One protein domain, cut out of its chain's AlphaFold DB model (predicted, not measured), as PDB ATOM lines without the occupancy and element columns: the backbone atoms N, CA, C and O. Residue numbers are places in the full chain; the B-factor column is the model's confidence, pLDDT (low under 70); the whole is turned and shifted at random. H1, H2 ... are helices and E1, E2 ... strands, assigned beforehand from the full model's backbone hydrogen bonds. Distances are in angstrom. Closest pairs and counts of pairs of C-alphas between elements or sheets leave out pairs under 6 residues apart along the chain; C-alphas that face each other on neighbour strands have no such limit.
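This is residues 2 to 111 of the 358 residues of a protein of Actinomarinicola tropica (UniProt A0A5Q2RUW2). Two small sheets of two parallel strands, set apart from each other, each have one helix packed on them: H2 on E1 and E2, and H4 on E3 and E4. H3 packs on H4, H1 packs on E3, a long loop of residues 48 to 61 joins E2 to H3, and residues 102 to 111 trail away beyond E4. The printed part has 110 residues with four named helices and four named strands, in the order H1, E1, H2, E2, H3, E3, H4, E4, and its class is mixed, helices and strands. It is compact, with a radius of gyration of the C-alphas of 13.8 A and spans of 33 by 33 by 31 A.

H1, residues 2 to 7, comes closest to E3, residues 80 to 83, at the C-alphas of Ala 6 and Val 82, 6.2 A apart. E1, residues 14 to 19, and E2, residues 42 to 47, are parallel neighbours at 26 degrees, with N 17 and O 44 within hydrogen-bond range at 2.8 A. Between them in the chain comes H2, residues 27 to 37. E1, H2 and E2 form a strand-helix-strand unit, two parallel neighbour strands with a helix between, and its crossover is right-handed. The closest C-alphas of H2 and E2 are those of Ala 27 and Ala 45, 5.7 A apart. H3, residues 62 to 72, and H4, residues 87 to 95, touch, closest at the C-alphas of Ser 63 and Phe 91, 4.7 A apart. They run the same way at a steep tilt of 43 degrees. E3 and E4, residues 98 to 101, are parallel neighbours at 22 degrees, with N 81 and O 98 within hydrogen-bond range at 2.8 A. E3, H4 and E4 form a second such unit, also with a right-handed crossover. The closest C-alphas of H4 and E4 are those of Ala 92 and His 99, 5.5 A apart. E1 and E3 are apart, and so are H2 and H4. In H1, H2, H3 and H4 every O i to N i+4 pair is within hydrogen-bond range.

H1 begins at C-alpha 2, (-22.738, 145.867, 63.322). From first to last C-alpha E1 measures 15.6 A, H2 15.2 A, E2 16.4 A, H3 15.3 A and H4 12.5 A. H3 ends at C-alpha 72, (-46.385, 138.947, 58.632), and E4 ends at C-alpha 101, (-26.551, 149.617, 71.053).

The two C-alphas farthest apart are those of Gly 72 and Val 107, at 35.7 A. The printed part has no cut. The link from E2 to H3, 14 residues, is long. The mean pLDDT of the printed part is 90.1, and residues 51 to 58 are under 70.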
ATOM      1  N   LEU A   2     -21.400 146.070  62.718       93.50
ATOM      2  CA  LEU A   2     -22.738 145.867  63.322       93.50
ATOM      3  C   LEU A   2     -23.217 144.404  63.247       93.50
ATOM      4  O   LEU A   2     -23.647 143.835  64.245       93.50
ATOM      5  N   ILE A   3     -23.092 143.786  62.068       96.25
ATOM      6  CA  ILE A   3     -23.480 142.385  61.846       96.25
ATOM      7  C   ILE A   3     -22.558 141.430  62.617       96.25
ATOM      8  O   ILE A   3     -23.035 140.471  63.211       96.25
ATOM      9  N   GLU A   4     -21.257 141.719  62.685       95.62
ATOM     10  CA  GLU A   4     -20.304 140.949  63.503       95.62
ATOM     11  C   GLU A   4     -20.694 140.976  64.984       95.62
ATOM     12  O   GLU A   4     -20.737 139.931  65.624       95.62
ATOM     13  N   ALA A   5     -21.071 142.144  65.512       95.88
ATOM     14  CA  ALA A   5     -21.523 142.263  66.893       95.88
ATOM     15  C   ALA A   5     -22.778 141.414  67.167       95.88
ATOM     16  O   ALA A   5     -22.899 140.853  68.257       95.88
ATOM     17  N   ALA A   6     -23.688 141.291  66.194       97.31
ATOM     18  CA  ALA A   6     -24.835 140.391  66.290       97.31
ATOM     19  C   ALA A   6     -24.412 138.911  66.257       97.31
ATOM     20  O   ALA A   6     -24.859 138.136  67.098       97.31
ATOM     21  N   LEU A   7     -23.507 138.532  65.348       97.38
ATOM     22  CA  LEU A   7     -22.992 137.161  65.212       97.38
ATOM     23  C   LEU A   7     -22.227 136.675  66.452       97.38
ATOM     24  O   LEU A   7     -22.238 135.490  66.759       97.38
ATOM     25  N   GLU A   8     -21.586 137.576  67.193       97.06
ATOM     26  CA  GLU A   8     -20.936 137.252  68.472       97.06
ATOM     27  C   GLU A   8     -21.926 136.979  69.616       97.06
ATOM     28  O   GLU A   8     -21.532 136.449  70.656       97.06
ATOM     29  N   ARG A   9     -23.189 137.401  69.472       96.19
ATOM     30  CA  ARG A   9     -24.180 137.451  70.563       96.19
ATOM     31  C   ARG A   9     -25.385 136.547  70.342       96.19
ATOM     32  O   ARG A   9     -26.137 136.330  71.288       96.19
ATOM     33  N   ALA A  10     -25.574 136.034  69.132       96.19
ATOM     34  CA  ALA A  10     -26.726 135.224  68.770       96.19
ATOM     35  C   ALA A  10     -26.305 133.969  68.000       96.19
ATOM     36  O   ALA A  10     -25.384 133.999  67.188       96.19
ATOM     37  N   GLU A  11     -27.020 132.867  68.236       95.38
ATOM     38  CA  GLU A  11     -26.824 131.607  67.504       95.38
ATOM     39  C   GLU A  11     -27.310 131.704  66.049       95.38
ATOM     40  O   GLU A  11     -26.741 131.076  65.158       95.38
ATOM     41  N   HIS A  12     -28.351 132.507  65.812       96.44
ATOM     42  CA  HIS A  12     -28.926 132.783  64.498       96.44
ATOM     43  C   HIS A  12     -29.087 134.291  64.322       96.44
ATOM     44  O   HIS A  12     -29.615 134.967  65.205       96.44
ATOM     45  N   VAL A  13     -28.644 134.818  63.181       97.88
ATOM     46  CA  VAL A  13     -28.718 136.249  62.867       97.88
ATOM     47  C   VAL A  13     -29.479 136.442  61.568       97.88
ATOM     48  O   VAL A  13     -29.043 135.983  60.513       97.88
ATOM     49  N   ASP A  14     -30.588 137.173  61.644       97.62
ATOM     50  CA  ASP A  14     -31.293 137.690  60.479       97.62
ATOM     51  C   ASP A  14     -30.841 139.129  60.194       97.62
ATOM     52  O   ASP A  14     -30.863 139.992  61.072       97.62
ATOM     53  N   VAL A  15     -30.456 139.408  58.949       97.19
ATOM     54  CA  VAL A  15     -30.119 140.755  58.473       97.19
ATOM     55  C   VAL A  15     -31.217 141.220  57.529       97.19
ATOM     56  O   VAL A  15     -31.400 140.655  56.454       97.19
ATOM     57  N   VAL A  16     -31.947 142.263  57.919       94.69
ATOM     58  CA  VAL A  16     -33.042 142.821  57.114       94.69
ATOM     59  C   VAL A  16     -32.531 143.987  56.269       94.69
ATOM     60  O   VAL A  16     -32.121 145.023  56.789       94.69
ATOM     61  N   VAL A  17     -32.574 143.823  54.949       93.31
ATOM     62  CA  VAL A  17     -32.241 144.841  53.948       93.31
ATOM     63  C   VAL A  17     -33.535 145.481  53.457       93.31
ATOM     64  O   VAL A  17     -34.252 144.898  52.644       93.31
ATOM     65  N   CYS A  18     -33.829 146.688  53.938       90.31
ATOM     66  CA  CYS A  18     -34.997 147.450  53.496       90.31
ATOM     67  C   CYS A  18     -34.809 147.967  52.060       90.31
ATOM     68  O   CYS A  18     -33.749 148.517  51.735       90.31
ATOM     69  N   ASP A  19     -35.832 147.795  51.223       88.00
ATOM     70  CA  ASP A  19     -35.856 148.180  49.811       88.00
ATOM     71  C   ASP A  19     -36.888 149.274  49.549       88.00
ATOM     72  O   ASP A  19     -38.096 149.021  49.546       88.00
ATOM     73  N   LEU A  20     -36.413 150.497  49.325       84.00
ATOM     74  CA  LEU A  20     -37.258 151.573  48.825       84.00
ATOM     75  C   LEU A  20     -37.377 151.449  47.303       84.00
ATOM     76  O   LEU A  20     -36.380 151.250  46.612       84.00
ATOM     77  N   GLU A  21     -38.587 151.598  46.762       80.12
ATOM     78  CA  GLU A  21     -38.804 151.511  45.317       80.12
ATOM     79  C   GLU A  21     -37.895 152.494  44.554       80.12
ATOM     80  O   GLU A  21     -37.835 153.685  44.860       80.12
ATOM     81  N   GLY A  22     -37.157 151.978  43.565       79.31
ATOM     82  CA  GLY A  22     -36.202 152.759  42.773       79.31
ATOM     83  C   GLY A  22     -34.857 153.032  43.459       79.31
ATOM     84  O   GLY A  22     -34.020 153.723  42.879       79.31
ATOM     85  N   GLN A  23     -34.617 152.495  44.659       81.12
ATOM     86  CA  GLN A  23     -33.330 152.610  45.335       81.12
ATOM     87  C   GLN A  23     -32.233 151.859  44.576       81.12
ATOM     88  O   GLN A  23     -32.404 150.719  44.142       81.12
ATOM     89  N   TRP A  24     -31.069 152.497  44.472       81.25
ATOM     90  CA  TRP A  24     -29.863 151.892  43.924       81.25
ATOM     91  C   TRP A  24     -28.727 151.901  44.964       81.25
ATOM     92  O   TRP A  24     -28.558 152.914  45.656       81.25
ATOM     93  N   PRO A  25     -27.933 150.818  45.084       87.12
ATOM     94  CA  PRO A  25     -28.095 149.517  44.418       87.12
ATOM     95  C   PRO A  25     -29.376 148.773  44.856       87.12
ATOM     96  O   PRO A  25     -29.811 148.959  46.002       87.12
ATOM     97  N   PRO A  26     -29.992 147.944  43.986       87.38
ATOM     98  CA  PRO A  26     -31.215 147.209  44.317       87.38
ATOM     99  C   PRO A  26     -31.035 146.320  45.552       87.38
ATOM    100  O   PRO A  26     -29.946 145.787  45.783       87.38
ATOM    101  N   ALA A  27     -32.090 146.102  46.347       90.12
ATOM    102  CA  ALA A  27     -31.955 145.297  47.565       90.12
ATOM    103  C   ALA A  27     -31.454 143.870  47.325       90.12
ATOM    104  O   ALA A  27     -30.706 143.370  48.157       90.12
ATOM    105  N   GLY A  28     -31.804 143.232  46.205       90.69
ATOM    106  CA  GLY A  28     -31.300 141.893  45.880       90.69
ATOM    107  C   GLY A  28     -29.775 141.846  45.740       90.69
ATOM    108  O   GLY A  28     -29.143 140.900  46.202       90.69
ATOM    109  N   GLU A  29     -29.182 142.888  45.160       90.38
ATOM    110  CA  GLU A  29     -27.730 143.013  45.009       90.38
ATOM    111  C   GLU A  29     -27.063 143.314  46.357       90.38
ATOM    112  O   GLU A  29     -26.136 142.616  46.766       90.38
ATOM    113  N   ARG A  30     -27.616 144.270  47.117       92.88
ATOM    114  CA  ARG A  30     -27.146 144.582  48.478       92.88
ATOM    115  C   ARG A  30     -27.224 143.369  49.410       92.88
ATOM    116  O   ARG A  30     -26.306 143.140  50.194       92.88
ATOM    117  N   ALA A  31     -28.306 142.598  49.329       95.19
ATOM    118  CA  ALA A  31     -28.495 141.380  50.107       95.19
ATOM    119  C   ALA A  31     -27.490 140.295  49.704       95.19
ATOM    120  O   ALA A  31     -26.904 139.667  50.581       95.19
ATOM    121  N   GLY A  32     -27.241 140.126  48.401       94.69
ATOM    122  CA  GLY A  32     -26.209 139.222  47.891       94.69
ATOM    123  C   GLY A  32     -24.822 139.566  48.433       94.69
ATOM    124  O   GLY A  32     -24.123 138.685  48.928       94.69
ATOM    125  N   TRP A  33     -24.460 140.853  48.445       95.12
ATOM    126  CA  TRP A  33     -23.192 141.295  49.027       95.12
ATOM    127  C   TRP A  33     -23.080 140.962  50.514       95.12
ATOM    128  O   TRP A  33     -22.060 140.449  50.963       95.12
ATOM    129  N   LEU A  34     -24.129 141.233  51.291       96.75
ATOM    130  CA  LEU A  34     -24.131 140.925  52.721       96.75
ATOM    131  C   LEU A  34     -24.065 139.418  52.987       96.75
ATOM    132  O   LEU A  34     -23.375 139.012  53.916       96.75
ATOM    133  N   ALA A  35     -24.734 138.600  52.171       96.44
ATOM    134  CA  ALA A  35     -24.708 137.146  52.295       96.44
ATOM    135  C   ALA A  35     -23.327 136.555  51.963       96.44
ATOM    136  O   ALA A  35     -22.898 135.613  52.621       96.44
ATOM    137  N   GLU A  36     -22.607 137.122  50.989       95.25
ATOM    138  CA  GLU A  36     -21.229 136.712  50.674       95.25
ATOM    139  C   GLU A  36     -20.255 137.090  51.805       95.25
ATOM    140  O   GLU A  36     -19.394 136.292  52.165       95.25
ATOM    141  N   VAL A  37     -20.412 138.274  52.411       96.00
ATOM    142  CA  VAL A  37     -19.553 138.731  53.525       96.00
ATOM    143  C   VAL A  37     -19.866 138.006  54.835       96.00
ATOM    144  O   VAL A  37     -18.965 137.723  55.625       96.00
ATOM    145  N   HIS A  38     -21.137 137.696  55.079       96.81
ATOM    146  CA  HIS A  38     -21.616 137.081  56.313       96.81
ATOM    147  C   HIS A  38     -22.399 135.794  56.007       96.81
ATOM    148  O   HIS A  38     -23.612 135.753  56.214       96.81
ATOM    149  N   PRO A  39     -21.727 134.715  55.559       96.06
ATOM    150  CA  PRO A  39     -22.390 133.495  55.082       96.06
ATOM    151  C   PRO A  39     -23.145 132.718  56.170       96.06
ATOM    152  O   PRO A  39     -23.929 131.824  55.861       96.06
ATOM    153  N   THR A  40     -22.903 133.027  57.444       97.00
ATOM    154  CA  THR A  40     -23.615 132.445  58.590       97.00
ATOM    155  C   THR A  40     -24.857 133.239  58.995       97.00
ATOM    156  O   THR A  40     -25.645 132.749  59.799       97.00
ATOM    157  N   ALA A  41     -25.051 134.445  58.454       97.38
ATOM    158  CA  ALA A  41     -26.263 135.224  58.651       97.38
ATOM    159  C   ALA A  41     -27.294 134.898  57.562       97.38
ATOM    160  O   ALA A  41     -26.955 134.627  56.411       97.38
ATOM    161  N   THR A  42     -28.577 134.977  57.907       97.44
ATOM    162  CA  THR A  42     -29.666 134.892  56.931       97.44
ATOM    163  C   THR A  42     -30.058 136.299  56.501       97.44
ATOM    164  O   THR A  42     -30.508 137.101  57.315       97.44
ATOM    165  N   VAL A  43     -29.874 136.626  55.223       97.12
ATOM    166  CA  VAL A  43     -30.136 137.975  54.700       97.12
ATOM    167  C   VAL A  43     -31.487 138.026  53.992       97.12
ATOM    168  O   VAL A  43     -31.749 137.242  53.081       97.12
ATOM    169  N   HIS A  44     -32.330 138.980  54.382       95.38
ATOM    170  CA  HIS A  44     -33.684 139.162  53.860       95.38
ATOM    171  C   HIS A  44     -33.809 140.510  53.159       95.38
ATOM    172  O   HIS A  44     -33.653 141.549  53.795       95.38
ATOM    173  N   ALA A  45     -34.147 140.518  51.870       93.50
ATOM    174  CA  ALA A  45     -34.584 141.733  51.185       93.50
ATOM    175  C   ALA A  45     -36.084 141.949  51.440       93.50
ATOM    176  O   ALA A  45     -36.909 141.108  51.072       93.50
ATOM    177  N   VAL A  46     -36.438 143.060  52.085       92.06
ATOM    178  CA  VAL A  46     -37.810 143.358  52.520       92.06
ATOM    179  C   VAL A  46     -38.226 144.728  52.002       92.06
ATOM    180  O   VAL A  46     -37.457 145.680  52.084       92.06
ATOM    181  N   ALA A  47     -39.449 144.836  51.481       89.19
ATOM    182  CA  ALA A  47     -39.988 146.109  51.016       89.19
ATOM    183  C   ALA A  47     -40.033 147.134  52.158       89.19
ATOM    184  O   ALA A  47     -40.499 146.838  53.260       89.19
ATOM    185  N   ASP A  48     -39.564 148.347  51.889       86.69
ATOM    186  CA  ASP A  48     -39.612 149.431  52.857       86.69
ATOM    187  C   ASP A  48     -41.056 149.933  53.021       86.69
ATOM    188  O   ASP A  48     -41.680 150.429  52.081       86.69
ATOM    189  N   ILE A  49     -41.598 149.807  54.235       85.12
ATOM    190  CA  ILE A  49     -42.948 150.276  54.591       85.12
ATOM    191  C   ILE A  49     -42.959 151.671  55.233       85.12
ATOM    192  O   ILE A  49     -44.016 152.183  55.601       85.12
ATOM    193  N   CYS A  50     -41.784 152.283  55.371       73.00
ATOM    194  CA  CYS A  50     -41.535 153.567  56.015       73.00
ATOM    195  C   CYS A  50     -40.976 154.630  55.064       73.00
ATOM    196  O   CYS A  50     -40.704 155.743  55.520       73.00
ATOM    197  N   GLY A  51     -40.898 154.350  53.755       60.91
ATOM    198  CA  GLY A  51     -40.394 155.241  52.692       60.91
ATOM    199  C   GLY A  51     -41.018 156.644  52.596       60.91
ATOM    200  O   GLY A  51     -40.662 157.427  51.722       60.91
ATOM    201  N   TRP A  52     -41.947 156.975  53.492       55.38
ATOM    202  CA  TRP A  52     -42.648 158.246  53.595       55.38
ATOM    203  C   TRP A  52     -42.069 159.208  54.651       55.38
ATOM    204  O   TRP A  52     -42.414 160.386  54.629       55.38
ATOM    205  N   HIS A  53     -41.203 158.756  55.574       57.00
ATOM    206  CA  HIS A  53     -40.598 159.634  56.588       57.00
ATOM    207  C   HIS A  53     -39.067 159.483  56.670       57.00
ATOM    208  O   HIS A  53     -38.491 158.743  57.462       57.00
ATOM    209  N   SER A  54     -38.382 160.267  55.847       51.25
ATOM    210  CA  SER A  54     -37.032 160.732  56.149       51.25
ATOM    211  C   SER A  54     -37.170 162.235  56.417       51.25
ATOM    212  O   SER A  54     -37.616 162.937  55.507       51.25
ATOM    213  N   PRO A  55     -36.922 162.735  57.645       60.97
ATOM    214  CA  PRO A  55     -35.872 162.283  58.560       60.97
ATOM    215  C   PRO A  55     -36.350 161.852  59.964       60.97
ATOM    216  O   PRO A  55     -37.530 161.931  60.299       60.97
ATOM    217  N   ASP A  56     -35.377 161.411  60.770       55.25
ATOM    218  CA  ASP A  56     -35.478 161.174  62.216       55.25
ATOM    219  C   ASP A  56     -36.072 162.379  62.985       55.25
ATOM    220  O   ASP A  56     -35.779 163.531  62.640       55.25
ATOM    221  N   PRO A  57     -36.823 162.141  64.080       63.94
ATOM    222  CA  PRO A  57     -37.126 160.830  64.663       63.94
ATOM    223  C   PRO A  57     -38.255 160.081  63.934       63.94
ATOM    224  O   PRO A  57     -39.201 160.702  63.442       63.94
ATOM    225  N   CYS A  58     -38.195 158.740  63.924       69.62
ATOM    226  CA  CYS A  58     -39.298 157.908  63.415       69.62
ATOM    227  C   CYS A  58     -40.633 158.308  64.078       69.62
ATOM    228  O   CYS A  58     -40.682 158.448  65.306       69.62
ATOM    229  N   PRO A  59     -41.735 158.479  63.320       75.94
ATOM    230  CA  PRO A  59     -43.012 158.857  63.901       75.94
ATOM    231  C   PRO A  59     -43.512 157.791  64.888       75.94
ATOM    232  O   PRO A  59     -43.262 156.594  64.698       75.94
ATOM    233  N   PRO A  60     -44.274 158.188  65.924       76.44
ATOM    234  CA  PRO A  60     -44.868 157.240  66.859       76.44
ATOM    235  C   PRO A  60     -45.648 156.138  66.126       76.44
ATOM    236  O   PRO A  60     -46.497 156.420  65.283       76.44
ATOM    237  N   GLY A  61     -45.361 154.872  66.443       84.50
ATOM    238  CA  GLY A  61     -46.006 153.709  65.817       84.50
ATOM    239  C   GLY A  61     -45.249 153.084  64.637       84.50
ATOM    240  O   GLY A  61     -45.602 151.971  64.245       84.50
ATOM    241  N   CYS A  62     -44.186 153.727  64.142       86.50
ATOM    242  CA  CYS A  62     -43.260 153.185  63.138       86.50
ATOM    243  C   CYS A  62     -42.689 151.815  63.560       86.50
ATOM    244  O   CYS A  62     -42.906 150.814  62.875       86.50
ATOM    245  N   SER A  63     -42.060 151.736  64.737       90.12
ATOM    246  CA  SER A  63     -41.467 150.497  65.257       90.12
ATOM    247  C   SER A  63     -42.480 149.342  65.409       90.12
ATOM    248  O   SER A  63     -42.238 148.267  64.857       90.12
ATOM    249  N   PRO A  64     -43.666 149.534  66.033       91.81
ATOM    250  CA  PRO A  64     -44.728 148.524  66.022       91.81
ATOM    251  C   PRO A  64     -45.224 148.108  64.632       91.81
ATOM    252  O   PRO A  64     -45.661 146.969  64.456       91.81
ATOM    253  N   ALA A  65     -45.224 149.012  63.648       91.75
ATOM    254  CA  ALA A  65     -45.627 148.682  62.283       91.75
ATOM    255  C   ALA A  65     -44.601 147.765  61.604       91.75
ATOM    256  O   ALA A  65     -45.000 146.747  61.038       91.75
ATOM    257  N   TRP A  66     -43.306 148.066  61.744       91.94
ATOM    258  CA  TRP A  66     -42.213 147.204  61.285       91.94
ATOM    259  C   TRP A  66     -42.222 145.832  61.949       91.94
ATOM    260  O   TRP A  66     -42.167 144.826  61.247       91.94
ATOM    261  N   ALA A  67     -42.389 145.768  63.272       93.06
ATOM    262  CA  ALA A  67     -42.482 144.501  63.997       93.06
ATOM    263  C   ALA A  67     -43.604 143.602  63.438       93.06
ATOM    264  O   ALA A  67     -43.388 142.429  63.133       93.06
ATOM    265  N   ARG A  68     -44.799 144.172  63.213       94.00
ATOM    266  CA  ARG A  68     -45.924 143.449  62.591       94.00
ATOM    267  C   ARG A  68     -45.660 143.067  61.138       94.00
ATOM    268  O   ARG A  68     -46.092 141.998  60.717       94.00
ATOM    269  N   HIS A  69     -45.009 143.939  60.373       93.81
ATOM    270  CA  HIS A  69     -44.691 143.676  58.973       93.81
ATOM    271  C   HIS A  69     -43.773 142.462  58.840       93.81
ATOM    272  O   HIS A  69     -44.106 141.526  58.117       93.81
ATOM    273  N   LEU A  70     -42.688 142.432  59.614       94.19
ATOM    274  CA  LEU A  70     -41.743 141.323  59.619       94.19
ATOM    275  C   LEU A  70     -42.377 140.015  60.112       94.19
ATOM    276  O   LEU A  70     -42.223 138.980  59.465       94.19
ATOM    277  N   ALA A  71     -43.183 140.065  61.177       93.62
ATOM    278  CA  ALA A  71     -43.946 138.903  61.632       93.62
ATOM    279  C   ALA A  71     -44.918 138.386  60.550       93.62
ATOM    280  O   ALA A  71     -45.093 137.180  60.381       93.62
ATOM    281  N   GLY A  72     -45.526 139.288  59.770       94.00
ATOM    282  CA  GLY A  72     -46.385 138.947  58.632       94.00
ATOM    283  C   GLY A  72     -45.652 138.245  57.481       94.00
ATOM    284  O   GLY A  72     -46.283 137.506  56.725       94.00
ATOM    285  N   LEU A  73     -44.333 138.432  57.376       92.88
ATOM    286  CA  LEU A  73     -43.453 137.699  56.459       92.88
ATOM    287  C   LEU A  73     -42.987 136.352  57.035       92.88
ATOM    288  O   LEU A  73     -42.298 135.600  56.350       92.88
ATOM    289  N   GLY A  74     -43.381 136.025  58.270       93.94
ATOM    290  CA  GLY A  74     -42.942 134.821  58.972       93.94
ATOM    291  C   GLY A  74     -41.516 134.917  59.510       93.94
ATOM    292  O   GLY A  74     -40.903 133.880  59.740       93.94
ATOM    293  N   LEU A  75     -40.992 136.136  59.679       92.25
ATOM    294  CA  LEU A  75     -39.687 136.379  60.283       92.25
ATOM    295  C   LEU A  75     -39.811 136.535  61.805       92.25
ATOM    296  O   LEU A  75     -40.828 137.019  62.311       92.25
ATOM    297  N   GLY A  76     -38.762 136.130  62.516       88.75
ATOM    298  CA  GLY A  76     -38.755 136.032  63.973       88.75
ATOM    299  C   GLY A  76     -39.446 134.761  64.501       88.75
ATOM    300  O   GLY A  76     -39.731 133.838  63.733       88.75
ATOM    301  N   PRO A  77     -39.744 134.687  65.813       93.25
ATOM    302  CA  PRO A  77     -39.465 135.702  66.834       93.25
ATOM    303  C   PRO A  77     -37.961 135.947  67.018       93.25
ATOM    304  O   PRO A  77     -37.148 135.092  66.676       93.25
ATOM    305  N   TRP A  78     -37.609 137.112  67.560       95.00
ATOM    306  CA  TRP A  78     -36.229 137.472  67.882       95.00
ATOM    307  C   TRP A  78     -36.115 137.835  69.349       95.00
ATOM    308  O   TRP A  78     -36.961 138.557  69.871       95.00
ATOM    309  N   ASP A  79     -35.035 137.387  69.974       97.00
ATOM    310  CA  ASP A  79     -34.723 137.718  71.364       97.00
ATOM    311  C   ASP A  79     -33.798 138.944  71.470       97.00
ATOM    312  O   ASP A  79     -33.670 139.533  72.543       97.00
ATOM    313  N   LEU A  80     -33.174 139.358  70.357       97.12
ATOM    314  CA  LEU A  80     -32.162 140.413  70.309       97.12
ATOM    315  C   LEU A  80     -32.315 141.312  69.073       97.12
ATOM    316  O   LEU A  80     -32.462 140.826  67.953       97.12
ATOM    317  N   VAL A  81     -32.184 142.623  69.268       97.31
ATOM    318  CA  VAL A  81     -32.034 143.633  68.212       97.31
ATOM    319  C   VAL A  81     -30.710 144.358  68.408       97.31
ATOM    320  O   VAL A  81     -30.434 144.879  69.488       97.31
ATOM    321  N   VAL A  82     -29.910 144.450  67.347       97.44
ATOM    322  CA  VAL A  82     -28.629 145.168  67.350       97.44
ATOM    323  C   VAL A  82     -28.714 146.345  66.377       97.44
ATOM    324  O   VAL A  82     -29.011 146.152  65.200       97.44
ATOM    325  N   SER A  83     -28.472 147.570  66.849       95.12
ATOM    326  CA  SER A  83     -28.484 148.779  66.006       95.12
ATOM    327  C   SER A  83     -27.541 149.859  66.539       95.12
ATOM    328  O   SER A  83     -27.050 149.764  67.665       95.12
ATOM    329  N   SER A  84     -27.313 150.904  65.743       93.50
ATOM    330  CA  SER A  84     -26.564 152.100  66.163       93.50
ATOM    331  C   SER A  84     -27.476 153.294  66.457       93.50
ATOM    332  O   SER A  84     -27.071 154.243  67.122       93.50
ATOM    333  N   GLU A  85     -28.705 153.265  65.943       88.75
ATOM    334  CA  GLU A  85     -29.672 154.355  66.005       88.75
ATOM    335  C   GLU A  85     -30.628 154.226  67.204       88.75
ATOM    336  O   GLU A  85     -30.999 153.122  67.613       88.75
ATOM    337  N   ASP A  86     -31.088 155.371  67.727       88.50
ATOM    338  CA  ASP A  86     -31.949 155.457  68.922       88.50
ATOM    339  C   ASP A  86     -33.311 154.769  68.741       88.50
ATOM    340  O   ASP A  86     -33.896 154.281  69.712       88.50
ATOM    341  N   TYR A  87     -33.813 154.663  67.502       87.12
ATOM    342  CA  TYR A  87     -35.063 153.946  67.227       87.12
ATOM    343  C   TYR A  87     -34.980 152.453  67.584       87.12
ATOM    344  O   TYR A  87     -36.021 151.818  67.772       87.12
ATOM    345  N   GLY A  88     -33.768 151.892  67.687       91.44
ATOM    346  CA  GLY A  88     -33.533 150.490  68.020       91.44
ATOM    347  C   GLY A  88     -34.160 150.069  69.344       91.44
ATOM    348  O   GLY A  88     -34.700 148.970  69.427       91.44
ATOM    349  N   VAL A  89     -34.202 150.970  70.333       92.50
ATOM    350  CA  VAL A  89     -34.839 150.717  71.638       92.50
ATOM    351  C   VAL A  89     -36.338 150.462  71.468       92.50
ATOM    352  O   VAL A  89     -36.858 149.443  71.915       92.50
ATOM    353  N   LEU A  90     -37.032 151.360  70.760       92.06
ATOM    354  CA  LEU A  90     -38.473 151.247  70.513       92.06
ATOM    355  C   LEU A  90     -38.807 150.064  69.595       92.06
ATOM    356  O   LEU A  90     -39.898 149.502  69.666       92.06
ATOM    357  N   PHE A  91     -37.893 149.710  68.691       92.81
ATOM    358  CA  PHE A  91     -38.050 148.557  67.811       92.81
ATOM    359  C   PHE A  91     -37.879 147.228  68.549       92.81
ATOM    360  O   PHE A  91     -38.718 146.345  68.379       92.81
ATOM    361  N   ALA A  92     -36.883 147.117  69.428       95.38
ATOM    362  CA  ALA A  92     -36.714 145.963  70.303       95.38
ATOM    363  C   ALA A  92     -37.914 145.791  71.245       95.38
ATOM    364  O   ALA A  92     -38.476 144.701  71.322       95.38
ATOM    365  N   GLU A  93     -38.394 146.879  71.861       95.25
ATOM    366  CA  GLU A  93     -39.603 146.859  72.697       95.25
ATOM    367  C   GLU A  93     -40.826 146.351  71.915       95.25
ATOM    368  O   GLU A  93     -41.567 145.497  72.399       95.25
ATOM    369  N   ALA A  94     -41.014 146.818  70.675       94.50
ATOM    370  CA  ALA A  94     -42.114 146.382  69.817       94.50
ATOM    371  C   ALA A  94     -42.037 144.897  69.410       94.50
ATOM    372  O   ALA A  94     -43.073 144.299  69.111       94.50
ATOM    373  N   LEU A  95     -40.834 144.320  69.381       95.31
ATOM    374  CA  LEU A  95     -40.591 142.900  69.119       95.31
ATOM    375  C   LEU A  95     -40.620 142.040  70.392       95.31
ATOM    376  O   LEU A  95     -40.734 140.822  70.286       95.31
ATOM    377  N   GLY A  96     -40.546 142.652  71.578       96.19
ATOM    378  CA  GLY A  96     -40.331 141.942  72.840       96.19
ATOM    379  C   GLY A  96     -38.899 141.421  73.011       96.19
ATOM    380  O   GLY A  96     -38.698 140.454  73.739       96.19
ATOM    381  N   ALA A  97     -37.932 142.044  72.336       97.19
ATOM    382  CA  ALA A  97     -36.520 141.669  72.307       97.19
ATOM    383  C   ALA A  97     -35.657 142.580  73.199       97.19
ATOM    384  O   ALA A  97     -36.038 143.710  73.515       97.19
ATOM    385  N   GLU A  98     -34.458 142.121  73.559       97.62
ATOM    386  CA  GLU A  98     -33.415 142.971  74.142       97.62
ATOM    387  C   GLU A  98     -32.772 143.860  73.061       97.62
ATOM    388  O   GLU A  98     -32.625 143.451  71.908       97.62
ATOM    389  N   HIS A  99     -32.369 145.083  73.422       97.50
ATOM    390  CA  HIS A  99     -31.635 145.980  72.526       97.50
ATOM    391  C   HIS A  99     -30.154 146.059  72.894       97.50
ATOM    392  O   HIS A  99     -29.810 146.351  74.037       97.50
ATOM    393  N   VAL A 100     -29.285 145.897  71.897       97.50
ATOM    394  CA  VAL A 100     -27.849 146.172  72.010       97.50
ATOM    395  C   VAL A 100     -27.489 147.342  71.106       97.50
ATOM    396  O   VAL A 100     -27.527 147.246  69.878       97.50
ATOM    397  N   MET A 101     -27.083 148.443  71.735       96.56
ATOM    398  CA  MET A 101     -26.551 149.617  71.053       96.56
ATOM    399  C   MET A 101     -25.079 149.397  70.676       96.56
ATOM    400  O   MET A 101     -24.255 149.101  71.543       96.56
ATOM    401  N   VAL A 102     -24.730 149.593  69.403       96.56
ATOM    402  CA  VAL A 102     -23.360 149.434  68.882       96.56
ATOM    403  C   VAL A 102     -22.910 150.712  68.185       96.56
ATOM    404  O   VAL A 102     -23.578 151.186  67.276       96.56
ATOM    405  N   ASP A 103     -21.759 151.253  68.590       94.50
ATOM    406  CA  ASP A 103     -21.092 152.415  67.972       94.50
ATOM    407  C   ASP A 103     -22.019 153.603  67.642       94.50
ATOM    408  O   ASP A 103     -21.958 154.188  66.561       94.50
ATOM    409  N   ARG A 104     -22.891 153.975  68.586       93.00
ATOM    410  CA  ARG A 104     -23.853 155.082  68.429       93.00
ATOM    411  C   ARG A 104     -23.197 156.388  67.966       93.00
ATOM    412  O   ARG A 104     -23.731 157.093  67.117       93.00
ATOM    413  N   GLU A 105     -22.030 156.696  68.525       93.31
ATOM    414  CA  GLU A 105     -21.260 157.915  68.240       93.31
ATOM    415  C   GLU A 105     -20.408 157.803  66.957       93.31
ATOM    416  O   GLU A 105     -19.724 158.760  66.598       93.31
ATOM    417  N   ARG A 106     -20.446 156.658  66.254       92.12
ATOM    418  CA  ARG A 106     -19.687 156.387  65.019       92.12
ATOM    419  C   ARG A 106     -18.174 156.584  65.190       92.12
ATOM    420  O   ARG A 106     -17.506 157.138  64.322       92.12
ATOM    421  N   VAL A 107     -17.628 156.149  66.325       93.25
ATOM    422  CA  VAL A 107     -16.189 156.229  66.624       93.25
ATOM    423  C   VAL A 107     -15.417 155.189  65.814       93.25
ATOM    424  O   VAL A 107     -14.334 155.487  65.316       93.25
ATOM    425  N   GLY A 108     -15.966 153.978  65.679       90.69
ATOM    426  CA  GLY A 108     -15.335 152.887  64.935       90.69
ATOM    427  C   GLY A 108     -15.476 153.053  63.425       90.69
ATOM    428  O   GLY A 108     -14.509 152.879  62.685       90.69
ATOM    429  N   VAL A 109     -16.674 153.426  62.967       91.25
ATOM    430  CA  VAL A 109     -16.969 153.669  61.547       91.25
ATOM    431  C   VAL A 109     -17.549 155.083  61.393       91.25
ATOM    432  O   VAL A 109     -18.772 155.241  61.399       91.25
ATOM    433  N   PRO A 110     -16.702 156.125  61.243       93.38
ATOM    434  CA  PRO A 110     -17.092 157.539  61.238       93.38
ATOM    435  C   PRO A 110     -17.719 157.979  59.907       93.38
ATOM    436  O   PRO A 110     -17.297 158.946  59.274       93.38
ATOM    437  N   THR A 111     -18.734 157.248  59.452       92.19
ATOM    438  CA  THR A 111     -19.507 157.558  58.250       92.19
ATOM    439  C   THR A 111     -20.939 157.022  58.351       92.19
ATOM    440  O   THR A 111     -21.322 156.341  59.304       92.19
TER     441      THR A 111